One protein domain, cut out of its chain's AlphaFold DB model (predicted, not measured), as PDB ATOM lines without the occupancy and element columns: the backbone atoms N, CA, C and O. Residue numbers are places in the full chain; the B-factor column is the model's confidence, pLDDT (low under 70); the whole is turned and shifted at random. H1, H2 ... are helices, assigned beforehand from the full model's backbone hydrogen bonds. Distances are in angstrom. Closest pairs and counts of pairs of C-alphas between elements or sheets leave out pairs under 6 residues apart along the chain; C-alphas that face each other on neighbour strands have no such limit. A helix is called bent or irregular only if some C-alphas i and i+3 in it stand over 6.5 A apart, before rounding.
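Overview. This is residues 5 to 39 and 160 to 216 of the 227 residues of an uncharacterized protein of marine sediment metagenome (UniProt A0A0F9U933). Helix H4 is the core, with the bent helix H1 wrapped part of the way round it as an L; H2 packs on H4 on the side opposite H1's second arm, H1b. The long helix H3 makes a corner with the beginning of H4 and extends from there past H2. The printed part has 92 residues with four named helices, H1, H2, H3 and H4 along the chain, and no named strand; its class is all helix, with mostly crossed packing. It is compact and rounded, with a radius of gyration of the C-alphas of 12.8 A and spans of 33 by 31 by 21 A.

Arrangement. H1, residues 16 to 37, was assigned as one helix by its hydrogen bonds but is bent, with C-alphas 25 and 28 7.7 A apart. Its arms H1a, residues 16 to 25, and H1b, residues 28 to 37, are about perpendicular at 74 degrees; H1a is itself irregular, with C-alphas 17 and 20 7.2 A apart. The hub is H4, residues 203 to 215. H1a touches it at a steep tilt of 66 degrees, the closest C-alphas being those of Leu 23 and Cys 209, 6.8 A. H1b touches residues 204 to 209 of H4, closest at the C-alphas of Tyr 30 and Ala 205, 5.0 A. H2, residues 166 to 173, touches H4 about perpendicular at 82 degrees, closest at the C-alphas of Met 168 and Trp 211, 6.2 A. H3, residues 182 to 198, touches H4 with residues 192 to 197 alone, closest at the C-alphas of Ala 196 and Pro 203, 5.1 A. H2 and H3 only just touch, with 3 pairs of C-alphas within 8 A, the closest being Leu 172 and Cys 188, 6.2 A. H1b and H3 are apart. Every O i to N i+4 pair is within hydrogen-bond range in H1b, H2, H3 and H4, and 4 of 6 are in H1a.

Along the chain. H1a begins at C-alpha 16, (-18.672, -37.540, 3.402), and measures 15.2 A; H1b measures 14.5 A and H2 10.1 A. H3 measures 24.2 A, and H4 18.6 A to C-alpha 215, (-19.566, -31.743, 15.364).

Size, cuts and confidence. The C-alphas farthest apart, of Glu 8 and Val 183, are 36.6 A apart. Residues 40 to 159 are not printed, and C-alphas 39 and 160 are 16.9 A apart across this cut, which lies in the link from H1 to H2. The link from H2 to H3 is short and that from H3 to H4 tight. Residues 5 to 10 have pLDDT under 70.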
ATOM      1  N   LEU A   5     -31.153 -32.213  10.928       49.19
ATOM      2  CA  LEU A   5     -31.278 -30.852  11.451       49.19
ATOM      3  C   LEU A   5     -31.078 -30.885  12.972       49.19
ATOM      4  O   LEU A   5     -31.823 -31.555  13.688       49.19
ATOM      5  N   GLY A   6     -30.047 -30.201  13.457       51.12
ATOM      6  CA  GLY A   6     -29.833 -29.924  14.873       51.12
ATOM      7  C   GLY A   6     -30.600 -28.680  15.334       51.12
ATOM      8  O   GLY A   6     -31.203 -27.959  14.538       51.12
ATOM      9  N   PHE A   7     -30.564 -28.419  16.643       41.88
ATOM     10  CA  PHE A   7     -31.059 -27.167  17.222       41.88
ATOM     11  C   PHE A   7     -30.293 -25.958  16.637       41.88
ATOM     12  O   PHE A   7     -29.115 -26.072  16.305       41.88
ATOM     13  N   GLU A   8     -30.974 -24.817  16.482       54.28
ATOM     14  CA  GLU A   8     -30.403 -23.526  16.027       54.28
ATOM     15  C   GLU A   8     -29.806 -23.500  14.603       54.28
ATOM     16  O   GLU A   8     -28.917 -22.707  14.288       54.28
ATOM     17  N   GLY A   9     -30.306 -24.349  13.701       63.66
ATOM     18  CA  GLY A   9     -29.837 -24.383  12.309       63.66
ATOM     19  C   GLY A   9     -28.499 -25.104  12.127       63.66
ATOM     20  O   GLY A   9     -27.885 -25.001  11.064       63.66
ATOM     21  N   ALA A  10     -28.051 -25.851  13.141       68.56
ATOM     22  CA  ALA A  10     -26.906 -26.739  13.027       68.56
ATOM     23  C   ALA A  10     -27.196 -27.868  12.027       68.56
ATOM     24  O   ALA A  10     -28.189 -28.587  12.138       68.56
ATOM     25  N   VAL A  11     -26.308 -28.048  11.055       84.94
ATOM     26  CA  VAL A  11     -26.308 -29.216  10.171       84.94
ATOM     27  C   VAL A  11     -25.393 -30.268  10.783       84.94
ATOM     28  O   VAL A  11     -24.321 -29.923  11.262       84.94
ATOM     29  N   LYS A  12     -25.779 -31.549  10.773       90.50
ATOM     30  CA  LYS A  12     -24.875 -32.650  11.135       90.50
ATOM     31  C   LYS A  12     -24.633 -33.568   9.945       90.50
ATOM     32  O   LYS A  12     -25.587 -34.120   9.389       90.50
ATOM     33  N   LEU A  13     -23.361 -33.767   9.599       90.75
ATOM     34  CA  LEU A  13     -22.957 -34.687   8.535       90.75
ATOM     35  C   LEU A  13     -23.341 -36.131   8.891       90.75
ATOM     36  O   LEU A  13     -23.088 -36.599  10.001       90.75
ATOM     37  N   GLN A  14     -23.919 -36.842   7.921       85.25
ATOM     38  CA  GLN A  14     -24.225 -38.282   8.005       85.25
ATOM     39  C   GLN A  14     -23.146 -39.145   7.324       85.25
ATOM     40  O   GLN A  14     -23.251 -40.365   7.265       85.25
ATOM     41  N   GLY A  15     -22.106 -38.500   6.794       85.50
ATOM     42  CA  GLY A  15     -21.030 -39.100   6.011       85.50
ATOM     43  C   GLY A  15     -20.437 -38.077   5.041       85.50
ATOM     44  O   GLY A  15     -20.976 -36.977   4.886       85.50
ATOM     45  N   ARG A  16     -19.338 -38.434   4.370       90.12
ATOM     46  CA  ARG A  16     -18.672 -37.540   3.402       90.12
ATOM     47  C   ARG A  16     -19.576 -37.165   2.227       90.12
ATOM     48  O   ARG A  16     -19.532 -36.028   1.782       90.12
ATOM     49  N   ASP A  17     -20.474 -38.056   1.815       91.25
ATOM     50  CA  ASP A  17     -21.419 -37.794   0.721       91.25
ATOM     51  C   ASP A  17     -22.420 -36.668   1.038       91.25
ATOM     52  O   ASP A  17     -23.042 -36.117   0.137       91.25
ATOM     53  N   SER A  18     -22.565 -36.297   2.318       92.50
ATOM     54  CA  SER A  18     -23.417 -35.181   2.753       92.50
ATOM     55  C   SER A  18     -22.699 -33.824   2.797       92.50
ATOM     56  O   SER A  18     -23.321 -32.819   3.135       92.50
ATOM     57  N   ILE A  19     -21.404 -33.773   2.447       94.94
ATOM     58  CA  ILE A  19     -20.605 -32.537   2.412       94.94
ATOM     59  C   ILE A  19     -21.213 -31.482   1.473       94.94
ATOM     60  O   ILE A  19     -21.401 -30.359   1.944       94.94
ATOM     61  N   PRO A  20     -21.555 -31.790   0.201       94.38
ATOM     62  CA  PRO A  20     -22.104 -30.778  -0.700       94.38
ATOM     63  C   PRO A  20     -23.397 -30.167  -0.155       94.38
ATOM     64  O   PRO A  20     -23.516 -28.951  -0.072       94.38
ATOM     65  N   GLU A  21     -24.305 -31.008   0.349       93.12
ATOM     66  CA  GLU A  21     -25.576 -30.558   0.922       93.12
ATOM     67  C   GLU A  21     -25.374 -29.666   2.165       93.12
ATOM     68  O   GLU A  21     -26.110 -28.701   2.374       93.12
ATOM     69  N   ALA A  22     -24.378 -29.965   3.007       93.25
ATOM     70  CA  ALA A  22     -24.062 -29.141   4.173       93.25
ATOM     71  C   ALA A  22     -23.517 -27.760   3.774       93.25
ATOM     72  O   ALA A  22     -23.907 -26.753   4.378       93.25
ATOM     73  N   LEU A  23     -22.660 -27.715   2.750       94.81
ATOM     74  CA  LEU A  23     -22.131 -26.470   2.199       94.81
ATOM     75  C   LEU A  23     -23.241 -25.640   1.556       94.81
ATOM     76  O   LEU A  23     -23.407 -24.486   1.942       94.81
ATOM     77  N   ASP A  24     -24.064 -26.229   0.688       93.81
ATOM     78  CA  ASP A  24     -25.187 -25.533   0.042       93.81
ATOM     79  C   ASP A  24     -26.108 -24.845   1.059       93.81
ATOM     80  O   ASP A  24     -26.571 -23.725   0.849       93.81
ATOM     81  N   ARG A  25     -26.354 -25.498   2.200       91.50
ATOM     82  CA  ARG A  25     -27.263 -24.979   3.228       91.50
ATOM     83  C   ARG A  25     -26.659 -23.895   4.107       91.50
ATOM     84  O   ARG A  25     -27.397 -23.028   4.569       91.50
ATOM     85  N   THR A  26     -25.370 -23.980   4.433       93.88
ATOM     86  CA  THR A  26     -24.805 -23.164   5.523       93.88
ATOM     87  C   THR A  26     -23.607 -22.311   5.137       93.88
ATOM     88  O   THR A  26     -23.283 -21.386   5.880       93.88
ATOM     89  N   LEU A  27     -22.991 -22.515   3.971       94.75
ATOM     90  CA  LEU A  27     -21.768 -21.810   3.580       94.75
ATOM     91  C   LEU A  27     -21.926 -20.285   3.562       94.75
ATOM     92  O   LEU A  27     -21.011 -19.587   3.989       94.75
ATOM     93  N   ALA A  28     -23.084 -19.759   3.148       94.62
ATOM     94  CA  ALA A  28     -23.349 -18.317   3.151       94.62
ATOM     95  C   ALA A  28     -23.162 -17.681   4.542       94.62
ATOM     96  O   ALA A  28     -22.596 -16.598   4.662       94.62
ATOM     97  N   LYS A  29     -23.556 -18.390   5.609       92.75
ATOM     98  CA  LYS A  29     -23.353 -17.949   6.995       92.75
ATOM     99  C   LYS A  29     -21.864 -17.863   7.346       92.75
ATOM    100  O   LYS A  29     -21.429 -16.875   7.927       92.75
ATOM    101  N   TYR A  30     -21.083 -18.879   6.976       94.19
ATOM    102  CA  TYR A  30     -19.648 -18.917   7.275       94.19
ATOM    103  C   TYR A  30     -18.832 -17.960   6.405       94.19
ATOM    104  O   TYR A  30     -17.814 -17.462   6.876       94.19
ATOM    105  N   ARG A  31     -19.284 -17.645   5.182       95.38
ATOM    106  CA  ARG A  31     -18.721 -16.536   4.394       95.38
ATOM    107  C   ARG A  31     -18.836 -15.228   5.163       95.38
ATOM    108  O   ARG A  31     -17.809 -14.613   5.415       95.38
ATOM    109  N   GLY A  32     -20.033 -14.902   5.657       93.44
ATOM    110  CA  GLY A  32     -20.241 -13.711   6.484       93.44
ATOM    111  C   GLY A  32     -19.338 -13.681   7.723       93.44
ATOM    112  O   GLY A  32     -18.776 -12.648   8.053       93.44
ATOM    113  N   TYR A  33     -19.107 -14.820   8.385       92.56
ATOM    114  CA  TYR A  33     -18.177 -14.887   9.524       92.56
ATOM    115  C   TYR A  33     -16.725 -14.579   9.157       92.56
ATOM    116  O   TYR A  33     -16.028 -13.904   9.913       92.56
ATOM    117  N   VAL A  34     -16.264 -15.099   8.024       93.81
ATOM    118  CA  VAL A  34     -14.897 -14.902   7.533       93.81
ATOM    119  C   VAL A  34     -14.713 -13.479   7.000       93.81
ATOM    120  O   VAL A  34     -13.671 -12.882   7.255       93.81
ATOM    121  N   GLU A  35     -15.729 -12.920   6.342       93.75
ATOM    122  CA  GLU A  35     -15.784 -11.520   5.907       93.75
ATOM    123  C   GLU A  35     -15.767 -10.558   7.104       93.75
ATOM    124  O   GLU A  35     -14.941  -9.654   7.133       93.75
ATOM    125  N   ASP A  36     -16.576 -10.806   8.141       91.81
ATOM    126  CA  ASP A  36     -16.603 -10.001   9.376       91.81
ATOM    127  C   ASP A  36     -15.265 -10.033  10.146       91.81
ATOM    128  O   ASP A  36     -14.986  -9.165  10.973       91.81
ATOM    129  N   MET A  37     -14.458 -11.077   9.943       91.75
ATOM    130  CA  MET A  37     -13.140 -11.232  10.567       91.75
ATOM    131  C   MET A  37     -12.009 -10.658   9.698       91.75
ATOM    132  O   MET A  37     -10.884 -10.497  10.187       91.75
ATOM    133  N   ALA A  38     -12.277 -10.391   8.417       91.56
ATOM    134  CA  ALA A  38     -11.286  -9.923   7.466       91.56
ATOM    135  C   ALA A  38     -10.884  -8.477   7.784       91.56
ATOM    136  O   ALA A  38     -11.648  -7.539   7.584       91.56
ATOM    137  N   ASN A  39      -9.647  -8.311   8.243       89.62
ATOM    138  CA  ASN A  39      -9.032  -7.019   8.520       89.62
ATOM    139  C   ASN A  39      -7.769  -6.858   7.666       89.62
ATOM    140  O   ASN A  39      -7.155  -7.866   7.295       89.62
ATOM    141  N   GLU A 160      -4.352 -20.097   1.669       96.56
ATOM    142  CA  GLU A 160      -4.128 -21.321   0.883       96.56
ATOM    143  C   GLU A 160      -3.619 -22.485   1.750       96.56
ATOM    144  O   GLU A 160      -3.150 -23.502   1.246       96.56
ATOM    145  N   VAL A 161      -3.665 -22.330   3.072       98.44
ATOM    146  CA  VAL A 161      -3.403 -23.402   4.038       98.44
ATOM    147  C   VAL A 161      -4.612 -23.545   4.940       98.44
ATOM    148  O   VAL A 161      -5.371 -22.600   5.134       98.44
ATOM    149  N   LEU A 162      -4.804 -24.731   5.502       98.31
ATOM    150  CA  LEU A 162      -5.975 -25.051   6.309       98.31
ATOM    151  C   LEU A 162      -5.569 -25.821   7.562       98.31
ATOM    152  O   LEU A 162      -4.587 -26.557   7.589       98.31
ATOM    153  N   CYS A 163      -6.318 -25.628   8.642       97.69
ATOM    154  CA  CYS A 163      -6.136 -26.285   9.929       97.69
ATOM    155  C   CYS A 163      -6.799 -27.671   9.932       97.69
ATOM    156  O   CYS A 163      -7.966 -27.825  10.302       97.69
ATOM    157  N   ILE A 164      -6.024 -28.711   9.617       97.69
ATOM    158  CA  ILE A 164      -6.493 -30.098   9.722       97.69
ATOM    159  C   ILE A 164      -6.327 -30.571  11.171       97.69
ATOM    160  O   ILE A 164      -5.308 -31.146  11.565       97.69
ATOM    161  N   ASP A 165      -7.315 -30.241  12.002       95.25
ATOM    162  CA  ASP A 165      -7.408 -30.707  13.384       95.25
ATOM    163  C   ASP A 165      -8.017 -32.119  13.474       95.25
ATOM    164  O   ASP A 165      -8.261 -32.790  12.471       95.25
ATOM    165  N   ARG A 166      -8.286 -32.600  14.693       94.25
ATOM    166  CA  ARG A 166      -8.844 -33.943  14.898       94.25
ATOM    167  C   ARG A 166     -10.243 -34.139  14.297       94.25
ATOM    168  O   ARG A 166     -10.607 -35.280  14.015       94.25
ATOM    169  N   HIS A 167     -11.042 -33.079  14.176       94.31
ATOM    170  CA  HIS A 167     -12.394 -33.147  13.623       94.31
ATOM    171  C   HIS A 167     -12.321 -33.180  12.100       94.31
ATOM    172  O   HIS A 167     -12.917 -34.067  11.491       94.31
ATOM    173  N   MET A 168     -11.497 -32.314  11.508       96.69
ATOM    174  CA  MET A 168     -11.252 -32.320  10.066       96.69
ATOM    175  C   MET A 168     -10.583 -33.617   9.608       96.69
ATOM    176  O   MET A 168     -11.017 -34.220   8.631       96.69
ATOM    177  N   ALA A 169      -9.592 -34.117  10.352       96.00
ATOM    178  CA  ALA A 169      -8.968 -35.404  10.059       96.00
ATOM    179  C   ALA A 169      -9.990 -36.549  10.115       96.00
ATOM    180  O   ALA A 169     -10.020 -37.383   9.216       96.00
ATOM    181  N   ARG A 170     -10.883 -36.563  11.116       95.12
ATOM    182  CA  ARG A 170     -11.958 -37.563  11.197       95.12
ATOM    183  C   ARG A 170     -12.886 -37.518   9.991       95.12
ATOM    184  O   ARG A 170     -13.249 -38.579   9.497       95.12
ATOM    185  N   LEU A 171     -13.255 -36.323   9.538       95.44
ATOM    186  CA  LEU A 171     -14.113 -36.149   8.371       95.44
ATOM    187  C   LEU A 171     -13.434 -36.656   7.089       95.44
ATOM    188  O   LEU A 171     -14.021 -37.440   6.350       95.44
ATOM    189  N   LEU A 172     -12.193 -36.235   6.841       95.38
ATOM    190  CA  LEU A 172     -11.511 -36.436   5.556       95.38
ATOM    191  C   LEU A 172     -10.790 -37.789   5.454       95.38
ATOM    192  O   LEU A 172     -10.705 -38.370   4.376       95.38
ATOM    193  N   LEU A 173     -10.294 -38.323   6.571       95.06
ATOM    194  CA  LEU A 173      -9.610 -39.622   6.626       95.06
ATOM    195  C   LEU A 173     -10.517 -40.756   7.117       95.06
ATOM    196  O   LEU A 173     -10.137 -41.918   7.025       95.06
ATOM    197  N   GLY A 174     -11.684 -40.441   7.689       94.06
ATOM    198  CA  GLY A 174     -12.564 -41.411   8.352       94.06
ATOM    199  C   GLY A 174     -12.138 -41.775   9.782       94.06
ATOM    200  O   GLY A 174     -12.861 -42.478  10.485       94.06
ATOM    201  N   PHE A 175     -10.990 -41.283  10.258       93.38
ATOM    202  CA  PHE A 175     -10.498 -41.483  11.623       93.38
ATOM    203  C   PHE A 175      -9.674 -40.278  12.096       93.38
ATOM    204  O   PHE A 175      -9.201 -39.478  11.299       93.38
ATOM    205  N   ALA A 176      -9.501 -40.135  13.412       92.19
ATOM    206  CA  ALA A 176      -8.698 -39.059  13.997       92.19
ATOM    207  C   ALA A 176      -7.360 -39.625  14.503       92.19
ATOM    208  O   ALA A 176      -7.340 -40.173  15.612       92.19
ATOM    209  N   PRO A 177      -6.260 -39.537  13.729       91.06
ATOM    210  CA  PRO A 177      -4.950 -39.939  14.222       91.06
ATOM    211  C   PRO A 177      -4.527 -39.065  15.408       91.06
ATOM    212  O   PRO A 177      -4.927 -37.906  15.516       91.06
ATOM    213  N   LYS A 178      -3.681 -39.619  16.284       87.12
ATOM    214  CA  LYS A 178      -3.004 -38.828  17.321       87.12
ATOM    215  C   LYS A 178      -2.067 -37.799  16.681       87.12
ATOM    216  O   LYS A 178      -2.125 -36.631  17.042       87.12
ATOM    217  N   ASP A 179      -1.289 -38.255  15.698       89.75
ATOM    218  CA  ASP A 179      -0.369 -37.450  14.903       89.75
ATOM    219  C   ASP A 179      -0.638 -37.721  13.418       89.75
ATOM    220  O   ASP A 179      -0.507 -38.851  12.939       89.75
ATOM    221  N   ILE A 180      -1.061 -36.692  12.688       93.88
ATOM    222  CA  ILE A 180      -1.305 -36.782  11.248       93.88
ATOM    223  C   ILE A 180       0.025 -36.682  10.492       93.88
ATOM    224  O   ILE A 180       0.823 -35.770  10.717       93.88
ATOM    225  N   LYS A 181       0.282 -37.635   9.589       95.19
ATOM    226  CA  LYS A 181       1.476 -37.603   8.738       95.19
ATOM    227  C   LYS A 181       1.385 -36.434   7.766       95.19
ATOM    228  O   LYS A 181       0.302 -36.107   7.291       95.19
ATOM    229  N   ARG A 182       2.534 -35.861   7.402       94.94
ATOM    230  CA  ARG A 182       2.614 -34.731   6.462       94.94
ATOM    231  C   ARG A 182       1.853 -34.985   5.156       94.94
ATOM    232  O   ARG A 182       1.039 -34.157   4.779       94.94
ATOM    233  N   VAL A 183       2.063 -36.143   4.529       96.50
ATOM    234  CA  VAL A 183       1.371 -36.532   3.285       96.50
ATOM    235  C   VAL A 183      -0.148 -36.568   3.458       96.50
ATOM    236  O   VAL A 183      -0.876 -36.066   2.608       96.50
ATOM    237  N   ASP A 184      -0.642 -37.131   4.564       97.44
ATOM    238  CA  ASP A 184      -2.082 -37.184   4.826       97.44
ATOM    239  C   ASP A 184      -2.650 -35.787   5.111       97.44
ATOM    240  O   ASP A 184      -3.757 -35.482   4.670       97.44
ATOM    241  N   TYR A 185      -1.886 -34.932   5.801       97.94
ATOM    242  CA  TYR A 185      -2.244 -33.535   6.051       97.94
ATOM    243  C   TYR A 185      -2.390 -32.760   4.743       97.94
ATOM    244  O   TYR A 185      -3.428 -32.153   4.508       97.94
ATOM    245  N   GLU A 186      -1.371 -32.813   3.883       97.50
ATOM    246  CA  GLU A 186      -1.346 -32.115   2.593       97.50
ATOM    247  C   GLU A 186      -2.447 -32.638   1.662       97.50
ATOM    248  O   GLU A 186      -3.105 -31.851   0.987       97.50
ATOM    249  N   ARG A 187      -2.739 -33.948   1.680       98.00
ATOM    250  CA  ARG A 187      -3.888 -34.507   0.950       98.00
ATOM    251  C   ARG A 187      -5.215 -33.916   1.432       98.00
ATOM    252  O   ARG A 187      -6.030 -33.528   0.603       98.00
ATOM    253  N   CYS A 188      -5.433 -33.851   2.747       97.94
ATOM    254  CA  CYS A 188      -6.654 -33.280   3.328       97.94
ATOM    255  C   CYS A 188      -6.789 -31.778   3.031       97.94
ATOM    256  O   CYS A 188      -7.873 -31.312   2.696       97.94
ATOM    257  N   GLU A 189      -5.688 -31.031   3.147       98.25
ATOM    258  CA  GLU A 189      -5.617 -29.597   2.838       98.25
ATOM    259  C   GLU A 189      -5.978 -29.345   1.368       98.25
ATOM    260  O   GLU A 189      -6.897 -28.578   1.088       98.25
ATOM    261  N   ASN A 190      -5.359 -30.077   0.437       98.25
ATOM    262  CA  ASN A 190      -5.650 -29.963  -0.993       98.25
ATOM    263  C   ASN A 190      -7.095 -30.334  -1.346       98.25
ATOM    264  O   ASN A 190      -7.691 -29.704  -2.217       98.25
ATOM    265  N   GLU A 191      -7.674 -31.336  -0.678       97.56
ATOM    266  CA  GLU A 191      -9.078 -31.703  -0.880       97.56
ATOM    267  C   GLU A 191     -10.019 -30.555  -0.489       97.56
ATOM    268  O   GLU A 191     -10.915 -30.204  -1.256       97.56
ATOM    269  N   LEU A 192      -9.789 -29.923   0.667       97.75
ATOM    270  CA  LEU A 192     -10.590 -28.780   1.107       97.75
ATOM    271  C   LEU A 192     -10.396 -27.549   0.214       97.75
ATOM    272  O   LEU A 192     -11.369 -26.851  -0.058       97.75
ATOM    273  N   LEU A 193      -9.177 -27.293  -0.272       98.38
ATOM    274  CA  LEU A 193      -8.911 -26.211  -1.227       98.38
ATOM    275  C   LEU A 193      -9.651 -26.438  -2.553       98.38
ATOM    276  O   LEU A 193     -10.276 -25.519  -3.081       98.38
ATOM    277  N   ALA A 194      -9.630 -27.668  -3.074       98.19
ATOM    278  CA  ALA A 194     -10.366 -28.027  -4.284       98.19
ATOM    279  C   ALA A 194     -11.882 -27.886  -4.092       98.19
ATOM    280  O   ALA A 194     -12.576 -27.383  -4.976       98.19
ATOM    281  N   LEU A 195     -12.388 -28.281  -2.921       97.00
ATOM    282  CA  LEU A 195     -13.789 -28.115  -2.558       97.00
ATOM    283  C   LEU A 195     -14.175 -26.635  -2.481       97.00
ATOM    284  O   LEU A 195     -15.161 -26.230  -3.087       97.00
ATOM    285  N   ALA A 196     -13.373 -25.809  -1.810       98.06
ATOM    286  CA  ALA A 196     -13.606 -24.372  -1.716       98.06
ATOM    287  C   ALA A 196     -13.625 -23.687  -3.082       98.06
ATOM    288  O   ALA A 196     -14.525 -22.897  -3.358       98.06
ATOM    289  N   LYS A 197     -12.714 -24.083  -3.977       97.94
ATOM    290  CA  LYS A 197     -12.724 -23.644  -5.374       97.94
ATOM    291  C   LYS A 197     -14.005 -24.059  -6.106       97.94
ATOM    292  O   LYS A 197     -14.565 -23.253  -6.838       97.94
ATOM    293  N   GLY A 198     -14.478 -25.291  -5.913       97.50
ATOM    294  CA  GLY A 198     -15.720 -25.779  -6.526       97.50
ATOM    295  C   GLY A 198     -16.971 -25.012  -6.082       97.50
ATOM    296  O   GLY A 198     -17.915 -24.892  -6.855       97.50
ATOM    297  N   PHE A 199     -16.954 -24.464  -4.866       96.88
ATOM    298  CA  PHE A 199     -18.026 -23.641  -4.297       96.88
ATOM    299  C   PHE A 199     -17.785 -22.129  -4.434       96.88
ATOM    300  O   PHE A 199     -18.563 -21.350  -3.881       96.88
ATOM    301  N   ASP A 200     -16.720 -21.712  -5.128       96.94
ATOM    302  CA  ASP A 200     -16.303 -20.311  -5.286       96.94
ATOM    303  C   ASP A 200     -16.226 -19.546  -3.948       96.94
ATOM    304  O   ASP A 200     -16.793 -18.463  -3.784       96.94
ATOM    305  N   ALA A 201     -15.632 -20.170  -2.927       97.12
ATOM    306  CA  ALA A 201     -15.669 -19.702  -1.542       97.12
ATOM    307  C   ALA A 201     -14.274 -19.574  -0.917       97.12
ATOM    308  O   ALA A 201     -13.386 -20.358  -1.261       97.12
ATOM    309  N   PRO A 202     -14.094 -18.685   0.082       97.88
ATOM    310  CA  PRO A 202     -12.896 -18.687   0.910       97.88
ATOM    311  C   PRO A 202     -12.651 -20.070   1.536       97.88
ATOM    312  O   PRO A 202     -13.561 -20.611   2.184       97.88
ATOM    313  N   PRO A 203     -11.440 -20.647   1.418       98.12
ATOM    314  CA  PRO A 203     -11.135 -21.961   1.983       98.12
ATOM    315  C   PRO A 203     -11.441 -22.072   3.474       98.12
ATOM    316  O   PRO A 203     -11.939 -23.096   3.950       98.12
ATOM    317  N   PHE A 204     -11.198 -20.995   4.221       97.44
ATOM    318  CA  PHE A 204     -11.435 -20.987   5.654       97.44
ATOM    319  C   PHE A 204     -12.928 -21.032   6.020       97.44
ATOM    320  O   PHE A 204     -13.299 -21.716   6.977       97.44
ATOM    321  N   ALA A 205     -13.797 -20.407   5.215       97.06
ATOM    322  CA  ALA A 205     -15.249 -20.476   5.398       97.06
ATOM    323  C   ALA A 205     -15.762 -21.910   5.205       97.06
ATOM    324  O   ALA A 205     -16.558 -22.404   6.006       97.06
ATOM    325  N   VAL A 206     -15.250 -22.609   4.185       97.62
ATOM    326  CA  VAL A 206     -15.558 -24.027   3.942       97.62
ATOM    327  C   VAL A 206     -15.086 -24.897   5.102       97.62
ATOM    328  O   VAL A 206     -15.845 -25.737   5.584       97.62
ATOM    329  N   GLN A 207     -13.868 -24.680   5.606       97.25
ATOM    330  CA  GLN A 207     -13.364 -25.434   6.751       97.25
ATOM    331  C   GLN A 207     -14.245 -25.259   7.993       97.25
ATOM    332  O   GLN A 207     -14.591 -26.261   8.614       97.25
ATOM    333  N   TRP A 208     -14.614 -24.031   8.371       95.12
ATOM    334  CA  TRP A 208     -15.473 -23.802   9.541       95.12
ATOM    335  C   TRP A 208     -16.865 -24.395   9.375       95.12
ATOM    336  O   TRP A 208     -17.357 -25.051  10.294       95.12
ATOM    337  N   CYS A 209     -17.444 -24.263   8.180       95.44
ATOM    338  CA  CYS A 209     -18.710 -24.892   7.842       95.44
ATOM    339  C   CYS A 209     -18.681 -26.403   8.101       95.44
ATOM    340  O   CYS A 209     -19.566 -26.952   8.760       95.44
ATOM    341  N   LEU A 210     -17.645 -27.084   7.610       96.00
ATOM    342  CA  LEU A 210     -17.508 -28.530   7.765       96.00
ATOM    343  C   LEU A 210     -17.098 -28.943   9.177       96.00
ATOM    344  O   LEU A 210     -17.504 -30.009   9.637       96.00
ATOM    345  N   TRP A 211     -16.327 -28.117   9.878       95.31
ATOM    346  CA  TRP A 211     -15.909 -28.378  11.250       95.31
ATOM    347  C   TRP A 211     -17.108 -28.396  12.208       95.31
ATOM    348  O   TRP A 211     -17.275 -29.360  12.963       95.31
ATOM    349  N   ASP A 212     -17.996 -27.408  12.105       93.88
ATOM    350  CA  ASP A 212     -19.249 -27.376  12.865       93.88
ATOM    351  C   ASP A 212     -20.201 -28.487  12.412       93.88
ATOM    352  O   ASP A 212     -20.765 -29.204  13.248       93.88
ATOM    353  N   ALA A 213     -20.305 -28.735  11.100       94.00
ATOM    354  CA  ALA A 213     -21.166 -29.795  10.585       94.00
ATOM    355  C   ALA A 213     -20.722 -31.206  11.020       94.00
ATOM    356  O   ALA A 213     -21.547 -32.082  11.293       94.00
ATOM    357  N   GLN A 214     -19.414 -31.431  11.151       93.69
ATOM    358  CA  GLN A 214     -18.839 -32.668  11.680       93.69
ATOM    359  C   GLN A 214     -19.115 -32.843  13.183       93.69
ATOM    360  O   GLN A 214     -19.200 -33.977  13.672       93.69
ATOM    361  N   ARG A 215     -19.230 -31.741  13.932       91.00
ATOM    362  CA  ARG A 215     -19.566 -31.743  15.364       91.00
ATOM    363  C   ARG A 215     -21.077 -31.799  15.603       91.00
ATOM    364  O   ARG A 215     -21.494 -32.276  16.656       91.00
ATOM    365  N   GLY A 216     -21.884 -31.364  14.636       89.25
ATOM    366  CA  GLY A 216     -23.324 -31.154  14.806       89.25
ATOM    367  C   GLY A 216     -23.634 -30.033  15.801       89.25
ATOM    368  O   GLY A 216     -24.679 -30.063  16.444       89.25
TER     369      GLY A 216